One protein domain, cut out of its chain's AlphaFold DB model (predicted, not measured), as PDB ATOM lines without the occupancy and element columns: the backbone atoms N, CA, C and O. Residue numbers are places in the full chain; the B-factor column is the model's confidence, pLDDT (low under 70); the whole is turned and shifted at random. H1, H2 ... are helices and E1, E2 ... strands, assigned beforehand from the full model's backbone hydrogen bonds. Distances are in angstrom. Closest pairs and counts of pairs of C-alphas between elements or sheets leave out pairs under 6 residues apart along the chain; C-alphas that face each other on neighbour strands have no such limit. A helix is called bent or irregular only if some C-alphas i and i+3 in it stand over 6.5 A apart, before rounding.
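Overview. This is residues 16 to 160 of the 160 residues of an uncharacterized protein of uncultured bacterium UPO42 (UniProt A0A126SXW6). What shape does the backbone make? One long bent helix, H1, makes the longest axis: its residues 16 to 39 stick out alone as an arm, and its later arm, H1b, packs over one face of a strongly twisted sheet of five strands. The short helix H3 packs on residues 54 to 61 of H1b, and a small sheet of E4 and E7 has E7 near the start of that arm. What is it made of, and how spread out is it? The printed part has 145 residues with three named helices and seven named strands, in the order H1 H2 H3 E1 E2 E3 E4 E5 E6 E7, and its class is mixed, helices and strands. The larger sheet has the order E1 E2 E3 E5 E6 and is mixed, while E4 and E7 are antiparallel. The whole is loose, with a radius of gyration of the C-alphas of 20.5 A, and spans 78 by 36 by 28 A, much of that length coming from the free arm.

Along the chain. Where does the first helix run? H1 is residues 16 to 67, assigned as one helix by its hydrogen bonds but bent: C-alphas 40 and 43 are 6.9 A apart. Its arm H1a, residues 16 to 40, begins with C-alpha 16 at (67.439, 185.080, 168.891) and is 36.5 A long; its arm H1b, residues 43 to 67, is 36.1 A long and ends with C-alpha 67 at (109.473, 126.871, 155.593). What follows it? H2 is residues 74 to 77 and H3 residues 82 to 85. Then come E1, residues 93 to 97, E2, residues 108 to 111, E3, residues 116 to 119, and E4, residues 127 to 129. Which strands close the printed part? E5, residues 137 to 143, is 19.5 A long, and E6, residues 149 to 153, is 13.2 A long. E7, residues 157 to 159, ends with C-alpha 159 at (73.328, 142.206, 155.858).

Arrangement. How do the helices stand? H1a and H1b stand at a steep tilt of 36 degrees, only just past shallow, and H1a is not on the larger sheet. H1b is on it, in two layers, a helix on one face of a sheet, at a height over the sheet of 6.0 A; it lies over E3, on which 7 of its 25 C-alphas fall, and only just not over E5, on which 2 fall, and it runs along the strands, at 25 degrees to E3 on the local plane; its closest C-alphas to E6 are those of Glu 55 and Arg 150, 5.8 A apart. H1b touches H3, closest at the C-alphas of Ala 57 and Trp 85, 5.5 A, and only just touches H2, with 3 pairs of C-alphas within 8 A, closest at Leu 62 and Pro 74, 7.0 A. How are the strands paired? E1 and E2 are parallel, with N 97 and O 110 at 2.7 A; the hairpin E2 and E3 has N 109 and O 118 at 2.8 A. E3 and E5 are antiparallel, with N 117 and O 139 at 2.8 A, and the hairpin E5 and E6 has N 140 and O 152 at 2.8 A. E4 and E7 are antiparallel, with N 128 and O 158 at 2.8 A. What do the helix backbones show? Every O i to N i+4 pair is within hydrogen-bond range in H1a, and 20 of 21 are in H1b. H2 and H3, which only graze the larger sheet, are too short for such a pair.

Size, cuts and confidence. How large is it? The two C-alphas farthest apart are those of Glu 16 and Gly 69, 77.7 A. Without residues 16 to 39, which stand free, the body of 121 residues spans 47 by 29 by 27 A. Is it continuous and confident? The printed part has no cut, no link is long, and residue 160 is the chain's last. The mean pLDDT of the printed part is 87.1, and residues 34 to 41, 132 and 146 are under 70.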
ATOM      1  N   GLU A  16      66.044 185.506 169.074       82.94
ATOM      2  CA  GLU A  16      67.439 185.080 168.891       82.94
ATOM      3  C   GLU A  16      67.733 183.799 169.672       82.94
ATOM      4  O   GLU A  16      68.335 182.872 169.132       82.94
ATOM      5  N   PHE A  17      67.238 183.694 170.910       84.69
ATOM      6  CA  PHE A  17      67.377 182.472 171.703       84.69
ATOM      7  C   PHE A  17      66.681 181.274 171.044       84.69
ATOM      8  O   PHE A  17      67.267 180.196 170.952       84.69
ATOM      9  N   ALA A  18      65.459 181.460 170.534       88.38
ATOM     10  CA  ALA A  18      64.716 180.405 169.849       88.38
ATOM     11  C   ALA A  18      65.420 179.931 168.566       88.38
ATOM     12  O   ALA A  18      65.481 178.730 168.305       88.38
ATOM     13  N   ILE A  19      66.000 180.855 167.792       91.56
ATOM     14  CA  ILE A  19      66.763 180.531 166.579       91.56
ATOM     15  C   ILE A  19      68.027 179.744 166.934       91.56
ATOM     16  O   ILE A  19      68.294 178.711 166.323       91.56
ATOM     17  N   VAL A  20      68.780 180.181 167.947       93.38
ATOM     18  CA  VAL A  20      69.977 179.465 168.413       93.38
ATOM     19  C   VAL A  20      69.613 178.057 168.884       93.38
ATOM     20  O   VAL A  20      70.279 177.095 168.501       93.38
ATOM     21  N   LEU A  21      68.521 177.905 169.638       93.94
ATOM     22  CA  LEU A  21      68.048 176.599 170.097       93.94
ATOM     23  C   LEU A  21      67.645 175.690 168.924       93.94
ATOM     24  O   LEU A  21      67.975 174.505 168.926       93.94
ATOM     25  N   ALA A  22      66.983 176.240 167.901       94.69
ATOM     26  CA  ALA A  22      66.607 175.503 166.698       94.69
ATOM     27  C   ALA A  22      67.837 175.032 165.901       94.69
ATOM     28  O   ALA A  22      67.880 173.881 165.465       94.69
ATOM     29  N   ILE A  23      68.858 175.884 165.761       96.06
ATOM     30  CA  ILE A  23      70.121 175.530 165.097       96.06
ATOM     31  C   ILE A  23      70.843 174.430 165.881       96.06
ATOM     32  O   ILE A  23      71.242 173.426 165.290       96.06
ATOM     33  N   ILE A  24      70.963 174.566 167.207       96.06
ATOM     34  CA  ILE A  24      71.585 173.545 168.064       96.06
ATOM     35  C   ILE A  24      70.827 172.219 167.954       96.06
ATOM     36  O   ILE A  24      71.454 171.177 167.775       96.06
ATOM     37  N   GLY A  25      69.492 172.245 167.998       96.00
ATOM     38  CA  GLY A  25      68.657 171.053 167.844       96.00
ATOM     39  C   GLY A  25      68.846 170.369 166.488       96.00
ATOM     40  O   GLY A  25      68.994 169.149 166.429       96.00
ATOM     41  N   ALA A  26      68.915 171.142 165.401       94.81
ATOM     42  CA  ALA A  26      69.162 170.613 164.064       94.81
ATOM     43  C   ALA A  26      70.555 169.969 163.946       94.81
ATOM     44  O   ALA A  26      70.677 168.852 163.441       94.81
ATOM     45  N   VAL A  27      71.597 170.630 164.460       95.12
ATOM     46  CA  VAL A  27      72.969 170.095 164.463       95.12
ATOM     47  C   VAL A  27      73.062 168.836 165.327       95.12
ATOM     48  O   VAL A  27      73.592 167.824 164.872       95.12
ATOM     49  N   ALA A  28      72.494 168.853 166.535       91.44
ATOM     50  CA  ALA A  28      72.461 167.696 167.427       91.44
ATOM     51  C   ALA A  28      71.737 166.504 166.787       91.44
ATOM     52  O   ALA A  28      72.211 165.374 166.874       91.44
ATOM     53  N   TYR A  29      70.630 166.748 166.084       91.62
ATOM     54  CA  TYR A  29      69.897 165.710 165.368       91.62
ATOM     55  C   TYR A  29      70.723 165.066 164.249       91.62
ATOM     56  O   TYR A  29      70.749 163.840 164.122       91.62
ATOM     57  N   VAL A  30      71.424 165.876 163.451       87.44
ATOM     58  CA  VAL A  30      72.325 165.378 162.400       87.44
ATOM     59  C   VAL A  30      73.463 164.553 163.008       87.44
ATOM     60  O   VAL A  30      73.747 163.460 162.519       87.44
ATOM     61  N   LEU A  31      74.062 165.021 164.106       80.94
ATOM     62  CA  LEU A  31      75.127 164.303 164.814       80.94
ATOM     63  C   LEU A  31      74.640 162.970 165.396       80.94
ATOM     64  O   LEU A  31      75.307 161.953 165.213       80.94
ATOM     65  N   LEU A  32      73.461 162.943 166.023       82.38
ATOM     66  CA  LEU A  32      72.862 161.704 166.531       82.38
ATOM     67  C   LEU A  32      72.582 160.709 165.402       82.38
ATOM     68  O   LEU A  32      72.862 159.522 165.555       82.38
ATOM     69  N   ARG A  33      72.080 161.167 164.246       74.88
ATOM     70  CA  ARG A  33      71.899 160.288 163.078       74.88
ATOM     71  C   ARG A  33      73.224 159.717 162.575       74.88
ATOM     72  O   ARG A  33      73.261 158.542 162.220       74.88
ATOM     73  N   GLY A  34      74.287 160.522 162.549       67.12
ATOM     74  CA  GLY A  34      75.630 160.069 162.180       67.12
ATOM     75  C   GLY A  34      76.175 159.015 163.143       67.12
ATOM     76  O   GLY A  34      76.702 157.996 162.704       67.12
ATOM     77  N   LEU A  35      75.966 159.209 164.448       65.12
ATOM     78  CA  LEU A  35      76.395 158.267 165.483       65.12
ATOM     79  C   LEU A  35      75.655 156.922 165.380       65.12
ATOM     80  O   LEU A  35      76.279 155.866 165.405       65.12
ATOM     81  N   VAL A  36      74.337 156.958 165.156       61.62
ATOM     82  CA  VAL A  36      73.511 155.756 164.945       61.62
ATOM     83  C   VAL A  36      73.862 155.042 163.632       61.62
ATOM     84  O   VAL A  36      73.710 153.827 163.531       61.62
ATOM     85  N   PHE A  37      74.324 155.761 162.605       55.72
ATOM     86  CA  PHE A  37      74.790 155.147 161.359       55.72
ATOM     87  C   PHE A  37      76.146 154.454 161.534       55.72
ATOM     88  O   PHE A  37      76.329 153.352 161.021       55.72
ATOM     89  N   ALA A  38      77.060 155.048 162.309       59.81
ATOM     90  CA  ALA A  38      78.344 154.433 162.627       59.81
ATOM     91  C   ALA A  38      78.164 153.092 163.357       59.81
ATOM     92  O   ALA A  38      78.833 152.128 163.009       59.81
ATOM     93  N   GLU A  39      77.208 153.006 164.288       58.91
ATOM     94  CA  GLU A  39      76.919 151.800 165.080       58.91
ATOM     95  C   GLU A  39      76.256 150.664 164.272       58.91
ATOM     96  O   GLU A  39      76.373 149.490 164.610       58.91
ATOM     97  N   LYS A  40      75.559 150.979 163.173       59.53
ATOM     98  CA  LYS A  40      74.921 149.961 162.314       59.53
ATOM     99  C   LYS A  40      75.931 149.154 161.507       59.53
ATOM    100  O   LYS A  40      75.714 147.976 161.245       59.53
ATOM    101  N   GLU A  41      77.032 149.791 161.144       69.00
ATOM    102  CA  GLU A  41      78.069 149.224 160.295       69.00
ATOM    103  C   GLU A  41      79.122 148.446 161.108       69.00
ATOM    104  O   GLU A  41      79.873 147.647 160.550       69.00
ATOM    105  N   THR A  42      79.158 148.611 162.438       79.12
ATOM    106  CA  THR A  42      80.204 148.010 163.279       79.12
ATOM    107  C   THR A  42      80.160 146.492 163.308       79.12
ATOM    108  O   THR A  42      81.219 145.876 163.311       79.12
ATOM    109  N   GLU A  43      78.975 145.870 163.326       86.81
ATOM    110  CA  GLU A  43      78.877 144.403 163.358       86.81
ATOM    111  C   GLU A  43      79.372 143.794 162.042       86.81
ATOM    112  O   GLU A  43      80.205 142.890 162.057       86.81
ATOM    113  N   ARG A  44      78.930 144.343 160.902       88.25
ATOM    114  CA  ARG A  44      79.378 143.907 159.573       88.25
ATOM    115  C   ARG A  44      80.884 144.098 159.397       88.25
ATOM    116  O   ARG A  44      81.553 143.191 158.906       88.25
ATOM    117  N   LEU A  45      81.415 145.256 159.790       88.06
ATOM    118  CA  LEU A  45      82.851 145.531 159.726       88.06
ATOM    119  C   LEU A  45      83.641 144.590 160.634       88.06
ATOM    120  O   LEU A  45      84.566 143.945 160.156       88.06
ATOM    121  N   ALA A  46      83.234 144.430 161.897       88.50
ATOM    122  CA  ALA A  46      83.887 143.510 162.825       88.50
ATOM    123  C   ALA A  46      83.843 142.061 162.318       88.50
ATOM    124  O   ALA A  46      84.819 141.323 162.459       88.50
ATOM    125  N   PHE A  47      82.734 141.656 161.690       91.62
ATOM    126  CA  PHE A  47      82.619 140.348 161.064       91.62
ATOM    127  C   PHE A  47      83.619 140.173 159.916       91.62
ATOM    128  O   PHE A  47      84.377 139.201 159.901       91.62
ATOM    129  N   ASN A  48      83.655 141.129 158.984       91.81
ATOM    130  CA  ASN A  48      84.550 141.098 157.829       91.81
ATOM    131  C   ASN A  48      86.027 141.154 158.244       91.81
ATOM    132  O   ASN A  48      86.846 140.421 157.691       91.81
ATOM    133  N   ASP A  49      86.365 141.972 159.241       90.69
ATOM    134  CA  ASP A  49      87.722 142.093 159.777       90.69
ATOM    135  C   ASP A  49      88.189 140.779 160.409       90.69
ATOM    136  O   ASP A  49      89.310 140.329 160.148       90.69
ATOM    137  N   ASN A  50      87.321 140.121 161.186       92.06
ATOM    138  CA  ASN A  50      87.609 138.813 161.773       92.06
ATOM    139  C   ASN A  50      87.748 137.729 160.698       92.06
ATOM    140  O   ASN A  50      88.682 136.929 160.762       92.06
ATOM    141  N   GLN A  51      86.877 137.717 159.683       93.19
ATOM    142  CA  GLN A  51      87.005 136.804 158.546       93.19
ATOM    143  C   GLN A  51      88.348 137.011 157.827       93.19
ATOM    144  O   GLN A  51      89.081 136.049 157.603       93.19
ATOM    145  N   ALA A  52      88.716 138.256 157.522       91.50
ATOM    146  CA  ALA A  52      89.986 138.579 156.875       91.50
ATOM    147  C   ALA A  52      91.199 138.249 157.762       91.50
ATOM    148  O   ALA A  52      92.268 137.906 157.256       91.50
ATOM    149  N   ALA A  53      91.083 138.367 159.087       91.94
ATOM    150  CA  ALA A  53      92.122 137.933 160.019       91.94
ATOM    151  C   ALA A  53      92.315 136.409 159.976       91.94
ATOM    152  O   ALA A  53      93.451 135.947 159.884       91.94
ATOM    153  N   LEU A  54      91.225 135.636 159.970       93.25
ATOM    154  CA  LEU A  54      91.274 134.176 159.853       93.25
ATOM    155  C   LEU A  54      91.883 133.727 158.519       93.25
ATOM    156  O   LEU A  54      92.733 132.842 158.502       93.25
ATOM    157  N   GLU A  55      91.507 134.358 157.404       92.25
ATOM    158  CA  GLU A  55      92.093 134.063 156.089       92.25
ATOM    159  C   GLU A  55      93.600 134.346 156.047       92.25
ATOM    160  O   GLU A  55      94.368 133.554 155.499       92.25
ATOM    161  N   ARG A  56      94.048 135.440 156.677       91.56
ATOM    162  CA  ARG A  56      95.478 135.753 156.813       91.56
ATOM    163  C   ARG A  56      96.213 134.723 157.669       91.56
ATOM    164  O   ARG A  56      97.302 134.306 157.285       91.56
ATOM    165  N   ALA A  57      95.622 134.291 158.781       91.75
ATOM    166  CA  ALA A  57      96.206 133.267 159.646       91.75
ATOM    167  C   ALA A  57      96.353 131.920 158.920       91.75
ATOM    168  O   ALA A  57      97.410 131.296 158.983       91.75
ATOM    169  N   LEU A  58      95.332 131.520 158.156       91.56
ATOM    170  CA  LEU A  58      95.365 130.331 157.299       91.56
ATOM    171  C   LEU A  58      96.487 130.401 156.256       91.56
ATOM    172  O   LEU A  58      97.228 129.434 156.075       91.56
ATOM    173  N   ALA A  59      96.628 131.542 155.578       89.75
ATOM    174  CA  ALA A  59      97.686 131.748 154.594       89.75
ATOM    175  C   ALA A  59      99.081 131.704 155.238       89.75
ATOM    176  O   ALA A  59      99.984 131.059 154.705       89.75
ATOM    177  N   TYR A  60      99.248 132.347 156.396       90.94
ATOM    178  CA  TYR A  60     100.509 132.353 157.132       90.94
ATOM    179  C   TYR A  60     100.911 130.950 157.586       90.94
ATOM    180  O   TYR A  60     102.053 130.544 157.377       90.94
ATOM    181  N   GLU A  61      99.977 130.176 158.143       91.62
ATOM    182  CA  GLU A  61     100.253 128.798 158.552       91.62
ATOM    183  C   GLU A  61     100.661 127.931 157.355       91.62
ATOM    184  O   GLU A  61     101.649 127.201 157.434       91.62
ATOM    185  N   LEU A  62      99.972 128.046 156.214       90.19
ATOM    186  CA  LEU A  62     100.333 127.304 155.003       90.19
ATOM    187  C   LEU A  62     101.757 127.629 154.519       90.19
ATOM    188  O   LEU A  62     102.500 126.738 154.097       90.19
ATOM    189  N   MET A  63     102.158 128.900 154.594       89.12
ATOM    190  CA  MET A  63     103.525 129.330 154.277       89.12
ATOM    191  C   MET A  63     104.533 128.793 155.301       89.12
ATOM    192  O   MET A  63     105.580 128.278 154.913       89.12
ATOM    193  N   SER A  64     104.196 128.856 156.591       89.94
ATOM    194  CA  SER A  64     105.037 128.386 157.698       89.94
ATOM    195  C   SER A  64     105.310 126.879 157.628       89.94
ATOM    196  O   SER A  64     106.411 126.427 157.924       89.94
ATOM    197  N   ARG A  65     104.355 126.076 157.143       90.00
ATOM    198  CA  ARG A  65     104.590 124.649 156.851       90.00
ATOM    199  C   ARG A  65     105.657 124.447 155.777       90.00
ATOM    200  O   ARG A  65     106.546 123.621 155.945       90.00
ATOM    201  N   GLY A  66     105.616 125.252 154.717       86.31
ATOM    202  CA  GLY A  66     106.614 125.201 153.647       86.31
ATOM    203  C   GLY A  66     108.022 125.525 154.135       86.31
ATOM    204  O   GLY A  66     108.974 124.844 153.762       86.31
ATOM    205  N   THR A  67     108.164 126.513 155.022       89.31
ATOM    206  CA  THR A  67     109.473 126.871 155.593       89.31
ATOM    207  C   THR A  67     110.006 125.818 156.565       89.31
ATOM    208  O   THR A  67     111.220 125.666 156.676       89.31
ATOM    209  N   ARG A  68     109.126 125.048 157.221       90.31
ATOM    210  CA  ARG A  68     109.496 123.896 158.066       90.31
ATOM    211  C   ARG A  68     109.782 122.609 157.280       90.31
ATOM    212  O   ARG A  68     110.140 121.605 157.889       90.31
ATOM    213  N   GLY A  69     109.641 122.618 155.951       84.38
ATOM    214  CA  GLY A  69     109.770 121.414 155.121       84.38
ATOM    215  C   GLY A  69     108.603 120.431 155.279       84.38
ATOM    216  O   GLY A  69     108.711 119.273 154.880       84.38
ATOM    217  N   GLU A  70     107.492 120.879 155.866       87.44
ATOM    218  CA  GLU A  70     106.253 120.115 155.985       87.44
ATOM    219  C   GLU A  70     105.439 120.200 154.686       87.44
ATOM    220  O   GLU A  70     105.606 121.101 153.860       87.44
ATOM    221  N   THR A  71     104.504 119.266 154.507       82.38
ATOM    222  CA  THR A  71     103.601 119.285 153.356       82.38
ATOM    223  C   THR A  71     102.719 120.536 153.378       82.38
ATOM    224  O   THR A  71     101.901 120.727 154.282       82.38
ATOM    225  N   GLN A  72     102.836 121.361 152.336       83.50
ATOM    226  CA  GLN A  72     101.944 122.490 152.076       83.50
ATOM    227  C   GLN A  72     100.653 122.010 151.409       83.50
ATOM    228  O   GLN A  72     100.366 122.377 150.275       83.50
ATOM    229  N   ASP A  73      99.901 121.143 152.085       84.56
ATOM    230  CA  ASP A  73      98.603 120.684 151.594       84.56
ATOM    231  C   ASP A  73      97.480 121.559 152.182       84.56
ATOM    232  O   ASP A  73      97.173 121.447 153.377       84.56
ATOM    233  N   PRO A  74      96.831 122.416 151.365       83.50
ATOM    234  CA  PRO A  74      95.691 123.220 151.791       83.50
ATOM    235  C   PRO A  74      94.547 122.374 152.364       83.50
ATOM    236  O   PRO A  74      93.823 122.845 153.242       83.50
ATOM    237  N   ALA A  75      94.383 121.126 151.907       85.88
ATOM    238  CA  ALA A  75      93.335 120.228 152.379       85.88
ATOM    239  C   ALA A  75      93.499 119.875 153.862       85.88
ATOM    240  O   ALA A  75      92.498 119.740 154.566       85.88
ATOM    241  N   LEU A  76      94.730 119.807 154.377       85.88
ATOM    242  CA  LEU A  76      94.969 119.564 155.801       85.88
ATOM    243  C   LEU A  76      94.438 120.704 156.673       85.88
ATOM    244  O   LEU A  76      93.906 120.450 157.755       85.88
ATOM    245  N   LEU A  77      94.548 121.950 156.205       87.31
ATOM    246  CA  LEU A  77      94.072 123.125 156.938       87.31
ATOM    247  C   LEU A  77      92.543 123.208 156.965       87.31
ATOM    248  O   LEU A  77      91.987 123.752 157.913       87.31
ATOM    249  N   THR A  78      91.851 122.613 155.985       87.75
ATOM    250  CA  THR A  78      90.375 122.643 155.923       87.75
ATOM    251  C   THR A  78      89.673 121.972 157.101       87.75
ATOM    252  O   THR A  78      88.492 122.221 157.308       87.75
ATOM    253  N   ARG A  79      90.377 121.131 157.870       88.62
ATOM    254  CA  ARG A  79      89.818 120.368 159.001       88.62
ATOM    255  C   ARG A  79      90.287 120.848 160.372       88.62
ATOM    256  O   ARG A  79      89.940 120.239 161.378       88.62
ATOM    257  N   GLN A  80      91.114 121.884 160.417       91.56
ATOM    258  CA  GLN A  80      91.759 122.356 161.637       91.56
ATOM    259  C   GLN A  80      91.147 123.683 162.080       91.56
ATOM    260  O   GLN A  80      90.750 124.488 161.239       91.56
ATOM    261  N   ASP A  81      91.094 123.905 163.397       93.06
ATOM    262  CA  ASP A  81      90.585 125.148 163.979       93.06
ATOM    263  C   ASP A  81      91.433 126.341 163.498       93.06
ATOM    264  O   ASP A  81      92.603 126.446 163.883       93.06
ATOM    265  N   PRO A  82      90.885 127.269 162.689       92.44
ATOM    266  CA  PRO A  82      91.642 128.404 162.185       92.44
ATOM    267  C   PRO A  82      91.935 129.439 163.270       92.44
ATOM    268  O   PRO A  82      92.878 130.222 163.146       92.44
ATOM    269  N   PHE A  83      91.171 129.439 164.364       93.06
ATOM    270  CA  PHE A  83      91.383 130.362 165.466       93.06
ATOM    271  C   PHE A  83      92.659 130.037 166.244       93.06
ATOM    272  O   PHE A  83      93.097 130.881 167.027       93.06
ATOM    273  N   GLN A  84      93.238 128.839 166.117       93.25
ATOM    274  CA  GLN A  84      94.480 128.473 166.813       93.25
ATOM    275  C   GLN A  84      95.709 129.214 166.261       93.25
ATOM    276  O   GLN A  84      96.688 129.387 166.978       93.25
ATOM    277  N   TRP A  85      95.645 129.671 165.006       91.94
ATOM    278  CA  TRP A  85      96.742 130.370 164.328       91.94
ATOM    279  C   TRP A  85      96.644 131.893 164.424       91.94
ATOM    280  O   TRP A  85      97.499 132.607 163.907       91.94
ATOM    281  N   LEU A  86      95.600 132.413 165.070       89.94
ATOM    282  CA  LEU A  86      95.491 133.838 165.342       89.94
ATOM    283  C   LEU A  86      96.357 134.210 166.547       89.94
ATOM    284  O   LEU A  86      96.153 133.682 167.637       89.94
ATOM    285  N   GLU A  87      97.245 135.194 166.375       84.06
ATOM    286  CA  GLU A  87      98.035 135.777 167.474       84.06
ATOM    287  C   GLU A  87      97.144 136.295 168.611       84.06
ATOM    288  O   GLU A  87      97.457 136.157 169.792       84.06
ATOM    289  N   ARG A  88      95.996 136.877 168.248       85.81
ATOM    290  CA  ARG A  88      94.974 137.343 169.180       85.81
ATOM    291  C   ARG A  88      93.617 136.812 168.748       85.81
ATOM    292  O   ARG A  88      93.172 137.071 167.632       85.81
ATOM    293  N   LYS A  89      92.939 136.104 169.656       86.62
ATOM    294  CA  LYS A  89      91.567 135.638 169.422       86.62
ATOM    295  C   LYS A  89      90.648 136.841 169.145       86.62
ATOM    296  O   LYS A  89      90.787 137.875 169.810       86.62
ATOM    297  N   PRO A  90      89.717 136.719 168.186       85.56
ATOM    298  CA  PRO A  90      88.814 137.802 167.849       85.56
ATOM    299  C   PRO A  90      87.880 138.100 169.019       85.56
ATOM    300  O   PRO A  90      87.588 137.234 169.852       85.56
ATOM    301  N   LEU A  91      87.396 139.341 169.073       81.88
ATOM    302  CA  LEU A  91      86.372 139.721 170.038       81.88
ATOM    303  C   LEU A  91      85.140 138.826 169.828       81.88
ATOM    304  O   LEU A  91      84.673 138.663 168.703       81.88
ATOM    305  N   GLY A  92      84.646 138.221 170.907       88.31
ATOM    306  CA  GLY A  92      83.530 137.279 170.846       88.31
ATOM    307  C   GLY A  92      83.924 135.815 170.627       88.31
ATOM    308  O   GLY A  92      83.030 134.978 170.572       88.31
ATOM    309  N   TRP A  93      85.213 135.455 170.546       92.81
ATOM    310  CA  TRP A  93      85.614 134.041 170.566       92.81
ATOM    311  C   TRP A  93      85.095 133.334 171.827       92.81
ATOM    312  O   TRP A  93      85.409 133.736 172.950       92.81
ATOM    313  N   ALA A  94      84.296 132.287 171.629       93.75
ATOM    314  CA  ALA A  94      83.579 131.585 172.689       93.75
ATOM    315  C   ALA A  94      83.882 130.078 172.757       93.75
ATOM    316  O   ALA A  94      83.351 129.410 173.645       93.75
ATOM    317  N   GLY A  95      84.770 129.565 171.898       93.12
ATOM    318  CA  GLY A  95      85.275 128.191 171.959       93.12
ATOM    319  C   GLY A  95      84.608 127.239 170.967       93.12
ATOM    320  O   GLY A  95      84.171 127.642 169.891       93.12
ATOM    321  N   ASP A  96      84.554 125.962 171.332       93.75
ATOM    322  CA  ASP A  96      84.012 124.906 170.479       93.75
ATOM    323  C   ASP A  96      82.477 124.945 170.367       93.75
ATOM    324  O   ASP A  96      81.760 125.379 171.275       93.75
ATOM    325  N   TYR A  97      81.978 124.457 169.233       92.81
ATOM    326  CA  TYR A  97      80.567 124.286 168.916       92.81
ATOM    327  C   TYR A  97      80.202 122.788 168.869       92.81
ATOM    328  O   TYR A  97      80.962 121.996 168.305       92.81
ATOM    329  N   PRO A  98      79.025 122.378 169.379       89.31
ATOM    330  CA  PRO A  98      78.020 123.205 170.045       89.31
ATOM    331  C   PRO A  98      78.494 123.710 171.411       89.31
ATOM    332  O   PRO A  98      79.147 122.994 172.166       89.31
ATOM    333  N   ALA A  99      78.132 124.955 171.730       88.50
ATOM    334  CA  ALA A  99      78.451 125.546 173.021       88.50
ATOM    335  C   ALA A  99      77.811 124.736 174.159       88.50
ATOM    336  O   ALA A  99      76.680 124.255 174.042       88.50
ATOM    337  N   GLN A 100      78.502 124.635 175.296       82.00
ATOM    338  CA  GLN A 100      77.925 124.073 176.516       82.00
ATOM    339  C   GLN A 100      76.897 125.069 177.084       82.00
ATOM    340  O   GLN A 100      77.224 125.940 177.888       82.00
ATOM    341  N   GLY A 101      75.656 124.992 176.599       82.75
ATOM    342  CA  GLY A 101      74.553 125.878 176.975       82.75
ATOM    343  C   GLY A 101      74.077 126.776 175.832       82.75
ATOM    344  O   GLY A 101      74.154 126.423 174.658       82.75
ATOM    345  N   ARG A 102      73.524 127.945 176.176       85.69
ATOM    346  CA  ARG A 102      72.992 128.888 175.183       85.69
ATOM    347  C   ARG A 102      74.135 129.614 174.470       85.69
ATOM    348  O   ARG A 102      75.042 130.138 175.116       85.69
ATOM    349  N   THR A 103      74.052 129.690 173.146       89.69
ATOM    350  CA  THR A 103      74.962 130.494 172.329       89.69
ATOM    351  C   THR A 103      74.860 131.978 172.684       89.69
ATOM    352  O   THR A 103      73.786 132.491 173.016       89.69
ATOM    353  N   LYS A 104      75.997 132.676 172.645       90.31
ATOM    354  CA  LYS A 104      76.078 134.109 172.934       90.31
ATOM    355  C   LYS A 104      75.923 134.899 171.628       90.31
ATOM    356  O   LYS A 104      76.611 134.573 170.665       90.31
ATOM    357  N   PRO A 105      75.060 135.926 171.572       90.81
ATOM    358  CA  PRO A 105      75.018 136.838 170.432       90.81
ATOM    359  C   PRO A 105      76.368 137.539 170.236       90.81
ATOM    360  O   PRO A 105      77.045 137.866 171.212       90.81
ATOM    361  N   GLY A 106      76.766 137.752 168.984       91.06
ATOM    362  CA  GLY A 106      78.056 138.329 168.599       91.06
ATOM    363  C   GLY A 106      79.259 137.401 168.798       91.06
ATOM    364  O   GLY A 106      80.398 137.867 168.726       91.06
ATOM    365  N   ALA A 107      79.040 136.113 169.083       93.94
ATOM    366  CA  ALA A 107      80.115 135.181 169.399       93.94
ATOM    367  C   ALA A 107      80.545 134.305 168.215       93.94
ATOM    368  O   ALA A 107      79.745 133.932 167.355       93.94
ATOM    369  N   TRP A 108      81.829 133.954 168.227       95.56
ATOM    370  CA  TRP A 108      82.498 133.084 167.270       95.56
ATOM    371  C   TRP A 108      82.807 131.736 167.904       95.56
ATOM    372  O   TRP A 108      83.314 131.681 169.028       95.56
ATOM    373  N   TYR A 109      82.557 130.673 167.154       95.50
ATOM    374  CA  TYR A 109      82.797 129.302 167.569       95.50
ATOM    375  C   TYR A 109      83.456 128.487 166.457       95.50
ATOM    376  O   TYR A 109      83.377 128.835 165.274       95.50
ATOM    377  N   TRP A 110      84.065 127.372 166.846       95.81
ATOM    378  CA  TRP A 110      84.562 126.354 165.927       95.81
ATOM    379  C   TRP A 110      83.735 125.071 166.034       95.81
ATOM    380  O   TRP A 110      83.687 124.437 167.082       95.81
ATOM    381  N   ASP A 111      83.087 124.669 164.944       95.25
ATOM    382  CA  ASP A 111      82.394 123.387 164.831       95.25
ATOM    383  C   ASP A 111      83.372 122.327 164.320       95.25
ATOM    384  O   ASP A 111      83.543 122.134 163.114       95.25
ATOM    385  N   GLY A 112      84.022 121.626 165.251       91.88
ATOM    386  CA  GLY A 112      84.985 120.573 164.926       91.88
ATOM    387  C   GLY A 112      84.371 119.342 164.250       91.88
ATOM    388  O   GLY A 112      85.098 118.585 163.613       91.88
ATOM    389  N   GLN A 113      83.052 119.134 164.346       91.31
ATOM    390  CA  GLN A 113      82.376 118.022 163.661       91.31
ATOM    391  C   GLN A 113      82.220 118.305 162.165       91.31
ATOM    392  O   GLN A 113      82.330 117.393 161.346       91.31
ATOM    393  N   ARG A 114      81.962 119.566 161.808       92.38
ATOM    394  CA  ARG A 114      81.759 119.999 160.417       92.38
ATOM    395  C   ARG A 114      82.973 120.680 159.794       92.38
ATOM    396  O   ARG A 114      82.979 120.889 158.585       92.38
ATOM    397  N   ALA A 115      83.984 120.992 160.601       93.75
ATOM    398  CA  ALA A 115      85.102 121.855 160.242       93.75
ATOM    399  C   ALA A 115      84.636 123.226 159.714       93.75
ATOM    400  O   ALA A 115      85.054 123.704 158.656       93.75
ATOM    401  N   GLU A 116      83.723 123.846 160.460       95.56
ATOM    402  CA  GLU A 116      83.109 125.124 160.110       95.56
ATOM    403  C   GLU A 116      83.350 126.165 161.202       95.56
ATOM    404  O   GLU A 116      83.239 125.897 162.399       95.56
ATOM    405  N   VAL A 117      83.616 127.396 160.781       95.31
ATOM    406  CA  VAL A 117      83.548 128.564 161.652       95.31
ATOM    407  C   VAL A 117      82.088 128.986 161.765       95.31
ATOM    408  O   VAL A 117      81.416 129.190 160.752       95.31
ATOM    409  N   VAL A 118      81.606 129.142 162.994       95.31
ATOM    410  CA  VAL A 118      80.228 129.540 163.287       95.31
ATOM    411  C   VAL A 118      80.237 130.914 163.938       95.31
ATOM    412  O   VAL A 118      80.919 131.131 164.938       95.31
ATOM    413  N   TYR A 119      79.458 131.840 163.394       94.88
ATOM    414  CA  TYR A 119      79.214 133.146 163.988       94.88
ATOM    415  C   TYR A 119      77.735 133.307 164.320       94.88
ATOM    416  O   TYR A 119      76.866 133.052 163.484       94.88
ATOM    417  N   ILE A 120      77.452 133.752 165.538       94.25
ATOM    418  CA  ILE A 120      76.101 134.052 166.004       94.25
ATOM    419  C   ILE A 120      75.920 135.568 165.914       94.25
ATOM    420  O   ILE A 120      76.572 136.270 166.686       94.25
ATOM    421  N   PRO A 121      75.068 136.093 165.016       92.31
ATOM    422  CA  PRO A 121      74.816 137.527 164.936       92.31
ATOM    423  C   PRO A 121      74.351 138.095 166.275       92.31
ATOM    424  O   PRO A 121      73.636 137.440 167.040       92.31
ATOM    425  N   GLN A 122      74.771 139.318 166.568       89.69
ATOM    426  CA  GLN A 122      74.323 140.059 167.738       89.69
ATOM    427  C   GLN A 122      72.831 140.395 167.625       89.69
ATOM    428  O   GLN A 122      72.099 140.269 168.607       89.69
ATOM    429  N   ASP A 123      72.388 140.763 166.424       86.62
ATOM    430  CA  ASP A 123      70.994 141.036 166.089       86.62
ATOM    431  C   ASP A 123      70.581 140.228 164.839       86.62
ATOM    432  O   ASP A 123      70.873 140.626 163.706       86.62
ATOM    433  N   PRO A 124      69.902 139.076 165.011       83.75
ATOM    434  CA  PRO A 124      69.494 138.222 163.898       83.75
ATOM    435  C   PRO A 124      68.582 138.919 162.884       83.75
ATOM    436  O   PRO A 124      68.562 138.522 161.720       83.75
ATOM    437  N   GLU A 125      67.842 139.964 163.275       85.25
ATOM    438  CA  GLU A 125      66.945 140.678 162.357       85.25
ATOM    439  C   GLU A 125      67.705 141.482 161.293       85.25
ATOM    440  O   GLU A 125      67.145 141.787 160.230       85.25
ATOM    441  N   ARG A 126      68.986 141.779 161.548       84.31
ATOM    442  CA  ARG A 126      69.899 142.464 160.618       84.31
ATOM    443  C   ARG A 126      70.521 141.534 159.589       84.31
ATOM    444  O   ARG A 126      71.111 142.009 158.622       84.31
ATOM    445  N   VAL A 127      70.371 140.221 159.754       87.75
ATOM    446  CA  VAL A 127      70.897 139.231 158.817       87.75
ATOM    447  C   VAL A 127      69.740 138.563 158.091       87.75
ATOM    448  O   VAL A 127      68.917 137.850 158.658       87.75
ATOM    449  N   LYS A 128      69.674 138.776 156.778       89.25
ATOM    450  CA  LYS A 128      68.754 138.057 155.906       89.25
ATOM    451  C   LYS A 128      69.395 136.739 155.487       89.25
ATOM    452  O   LYS A 128      70.194 136.704 154.552       89.25
ATOM    453  N   PHE A 129      69.016 135.658 156.154       87.94
ATOM    454  CA  PHE A 129      69.405 134.305 155.766       87.94
ATOM    455  C   PHE A 129      68.596 133.811 154.562       87.94
ATOM    456  O   PHE A 129      67.410 134.122 154.421       87.94
ATOM    457  N   ALA A 130      69.218 133.008 153.697       84.69
ATOM    458  CA  ALA A 130      68.508 132.345 152.602       84.69
ATOM    459  C   ALA A 130      67.491 131.303 153.103       84.69
ATOM    460  O   ALA A 130      66.491 131.044 152.435       84.69
ATOM    461  N   LYS A 131      67.726 130.709 154.282       82.94
ATOM    462  CA  LYS A 131      66.833 129.732 154.916       82.94
ATOM    463  C   LYS A 131      66.165 130.346 156.144       82.94
ATOM    464  O   LYS A 131      66.832 130.853 157.033       82.94
ATOM    465  N   ALA A 132      64.840 130.219 156.238       65.62
ATOM    466  CA  ALA A 132      64.037 130.857 157.289       65.62
ATOM    467  C   ALA A 132      64.304 130.357 158.727       65.62
ATOM    468  O   ALA A 132      63.886 131.007 159.678       65.62
ATOM    469  N   ARG A 133      64.956 129.198 158.898       73.81
ATOM    470  CA  ARG A 133      65.289 128.614 160.215       73.81
ATOM    471  C   ARG A 133      66.748 128.806 160.626       73.81
ATOM    472  O   ARG A 133      67.178 128.230 161.619       73.81
ATOM    473  N   GLU A 134      67.516 129.551 159.847       81.44
ATOM    474  CA  GLU A 134      68.926 129.780 160.123       81.44
ATOM    475  C   GLU A 134      69.079 131.072 160.918       81.44
ATOM    476  O   GLU A 134      68.449 132.080 160.610       81.44
ATOM    477  N   ALA A 135      69.867 131.002 161.985       85.50
ATOM    478  CA  ALA A 135      70.124 132.117 162.895       85.50
ATOM    479  C   ALA A 135      71.627 132.292 163.156       85.50
ATOM    480  O   ALA A 135      72.025 133.031 164.050       85.50
ATOM    481  N   GLU A 136      72.462 131.589 162.394       92.75
ATOM    482  CA  GLU A 136      73.910 131.561 162.537       92.75
ATOM    483  C   GLU A 136      74.559 131.583 161.156       92.75
ATOM    484  O   GLU A 136      74.052 131.000 160.197       92.75
ATOM    485  N   ILE A 137      75.682 132.283 161.047       92.94
ATOM    486  CA  ILE A 137      76.481 132.349 159.830       92.94
ATOM    487  C   ILE A 137      77.540 131.256 159.921       92.94
ATOM    488  O   ILE A 137      78.328 131.223 160.864       92.94
ATOM    489  N   ARG A 138      77.569 130.369 158.926       94.69
ATOM    490  CA  ARG A 138      78.544 129.275 158.838       94.69
ATOM    491  C   ARG A 138      79.520 129.522 157.699       94.69
ATOM    492  O   ARG A 138      79.103 129.795 156.569       94.69
ATOM    493  N   LEU A 139      80.812 129.405 157.989       94.12
ATOM    494  CA  LEU A 139      81.900 129.526 157.025       94.12
ATOM    495  C   LEU A 139      82.700 128.222 157.006       94.12
ATOM    496  O   LEU A 139      83.219 127.782 158.026       94.12
ATOM    497  N   SER A 140      82.834 127.624 155.830       93.06
ATOM    498  CA  SER A 140      83.693 126.461 155.604       93.06
ATOM    499  C   SER A 140      85.047 126.907 155.074       93.06
ATOM    500  O   SER A 140      85.119 127.783 154.207       93.06
ATOM    501  N   ILE A 141      86.112 126.275 155.545       92.56
ATOM    502  CA  ILE A 141      87.451 126.474 155.002       92.56
ATOM    503  C   ILE A 141      87.560 125.649 153.717       92.56
ATOM    504  O   ILE A 141      87.398 124.430 153.742       92.56
ATOM    505  N   LYS A 142      87.836 126.293 152.581       90.38
ATOM    506  CA  LYS A 142      88.024 125.605 151.297       90.38
ATOM    507  C   LYS A 142      89.373 125.940 150.683       90.38
ATOM    508  O   LYS A 142      89.774 127.102 150.621       90.38
ATOM    509  N   ALA A 143      90.040 124.902 150.187       85.06
ATOM    510  CA  ALA A 143      91.182 125.056 149.304       85.06
ATOM    511  C   ALA A 143      90.703 125.610 147.957       85.06
ATOM    512  O   ALA A 143      89.769 125.085 147.348       85.06
ATOM    513  N   THR A 144      91.330 126.681 147.488       80.19
ATOM    514  CA  THR A 144      91.137 127.184 146.132       80.19
ATOM    515  C   THR A 144      92.091 126.446 145.196       80.19
ATOM    516  O   THR A 144      93.203 126.088 145.581       80.19
ATOM    517  N   GLY A 145      91.702 126.256 143.930       70.06
ATOM    518  CA  GLY A 145      92.550 125.588 142.926       70.06
ATOM    519  C   GLY A 145      93.903 126.270 142.659       70.06
ATOM    520  O   GLY A 145      94.749 125.705 141.981       70.06
ATOM    521  N   SER A 146      94.124 127.466 143.212       67.94
ATOM    522  CA  SER A 146      95.389 128.206 143.175       67.94
ATOM    523  C   SER A 146      96.361 127.849 144.311       67.94
ATOM    524  O   SER A 146      97.355 128.547 144.478       67.94
ATOM    525  N   GLY A 147      96.045 126.853 145.147       70.81
ATOM    526  CA  GLY A 147      96.857 126.491 146.315       70.81
ATOM    527  C   GLY A 147      96.684 127.418 147.523       70.81
ATOM    528  O   GLY A 147      97.450 127.316 148.473       70.81
ATOM    529  N   ASN A 148      95.680 128.303 147.515       78.69
ATOM    530  CA  ASN A 148      95.345 129.139 148.669       78.69
ATOM    531  C   ASN A 148      94.190 128.520 149.462       78.69
ATOM    532  O   ASN A 148      93.484 127.633 148.988       78.69
ATOM    533  N   VAL A 149      93.967 129.024 150.671       85.00
ATOM    534  CA  VAL A 149      92.819 128.660 151.503       85.00
ATOM    535  C   VAL A 149      91.949 129.895 151.705       85.00
ATOM    536  O   VAL A 149      92.470 130.986 151.925       85.00
ATOM    537  N   ARG A 150      90.626 129.742 151.609       88.31
ATOM    538  CA  ARG A 150      89.659 130.815 151.881       88.31
ATOM    539  C   ARG A 150      88.503 130.336 152.739       88.31
ATOM    540  O   ARG A 150      88.130 129.162 152.694       88.31
ATOM    541  N   LEU A 151      87.900 131.272 153.465       90.00
ATOM    542  CA  LEU A 151      86.627 131.046 154.129       90.00
ATOM    543  C   LEU A 151      85.502 131.273 153.120       90.00
ATOM    544  O   LEU A 151      85.397 132.325 152.491       90.00
ATOM    545  N   MET A 152      84.654 130.266 152.942       89.81
ATOM    546  CA  MET A 152      83.489 130.339 152.069       89.81
ATOM    547  C   MET A 152      82.218 130.180 152.880       89.81
ATOM    548  O   MET A 152      82.081 129.239 153.663       89.81
ATOM    549  N   VAL A 153      81.272 131.078 152.634       90.50
ATOM    550  CA  VAL A 153      79.940 131.030 153.227       90.50
ATOM    551  C   VAL A 153      79.253 129.714 152.850       90.50
ATOM    552  O   VAL A 153      79.154 129.379 151.669       90.50
ATOM    553  N   VAL A 154      78.793 128.966 153.856       89.38
ATOM    554  CA  VAL A 154      78.106 127.676 153.679       89.38
ATOM    555  C   VAL A 154      76.662 127.899 153.247       89.38
ATOM    556  O   VAL A 154      76.212 127.291 152.277       89.38
ATOM    557  N   THR A 155      75.957 128.812 153.922       86.19
ATOM    558  CA  THR A 155      74.613 129.234 153.519       86.19
ATOM    559  C   THR A 155      74.586 130.725 153.201       86.19
ATOM    560  O   THR A 155      74.971 131.524 154.056       86.19
ATOM    561  N   PRO A 156      74.117 131.132 152.004       87.62
ATOM    562  CA  PRO A 156      74.063 132.539 151.635       87.62
ATOM    563  C   PRO A 156      73.269 133.382 152.637       87.62
ATOM    564  O   PRO A 156      72.175 133.007 153.067       87.62
ATOM    565  N   PHE A 157      73.809 134.554 152.952       90.56
ATOM    566  CA  PHE A 157      73.169 135.560 153.785       90.56
ATOM    567  C   PHE A 157      73.471 136.959 153.235       90.56
ATOM    568  O   PHE A 157      74.404 137.142 152.452       90.56
ATOM    569  N   ALA A 158      72.681 137.946 153.645       88.19
ATOM    570  CA  ALA A 158      72.924 139.352 153.354       88.19
ATOM    571  C   ALA A 158      72.672 140.204 154.600       88.19
ATOM    572  O   ALA A 158      71.675 140.005 155.294       88.19
ATOM    573  N   TRP A 159      73.558 141.161 154.861       84.19
ATOM    574  CA  TRP A 159      73.328 142.206 155.858       84.19
ATOM    575  C   TRP A 159      72.220 143.156 155.373       84.19
ATOM    576  O   TRP A 159      72.140 143.432 154.171       84.19
ATOM    577  N   ARG A 160      71.352 143.608 156.283       78.81
ATOM    578  CA  ARG A 160      70.288 144.594 156.027       78.81
ATOM    579  C   ARG A 160      70.709 146.019 156.354       78.81
ATOM    580  O   ARG A 160      71.492 146.197 157.307       78.81
TER     581      ARG A 160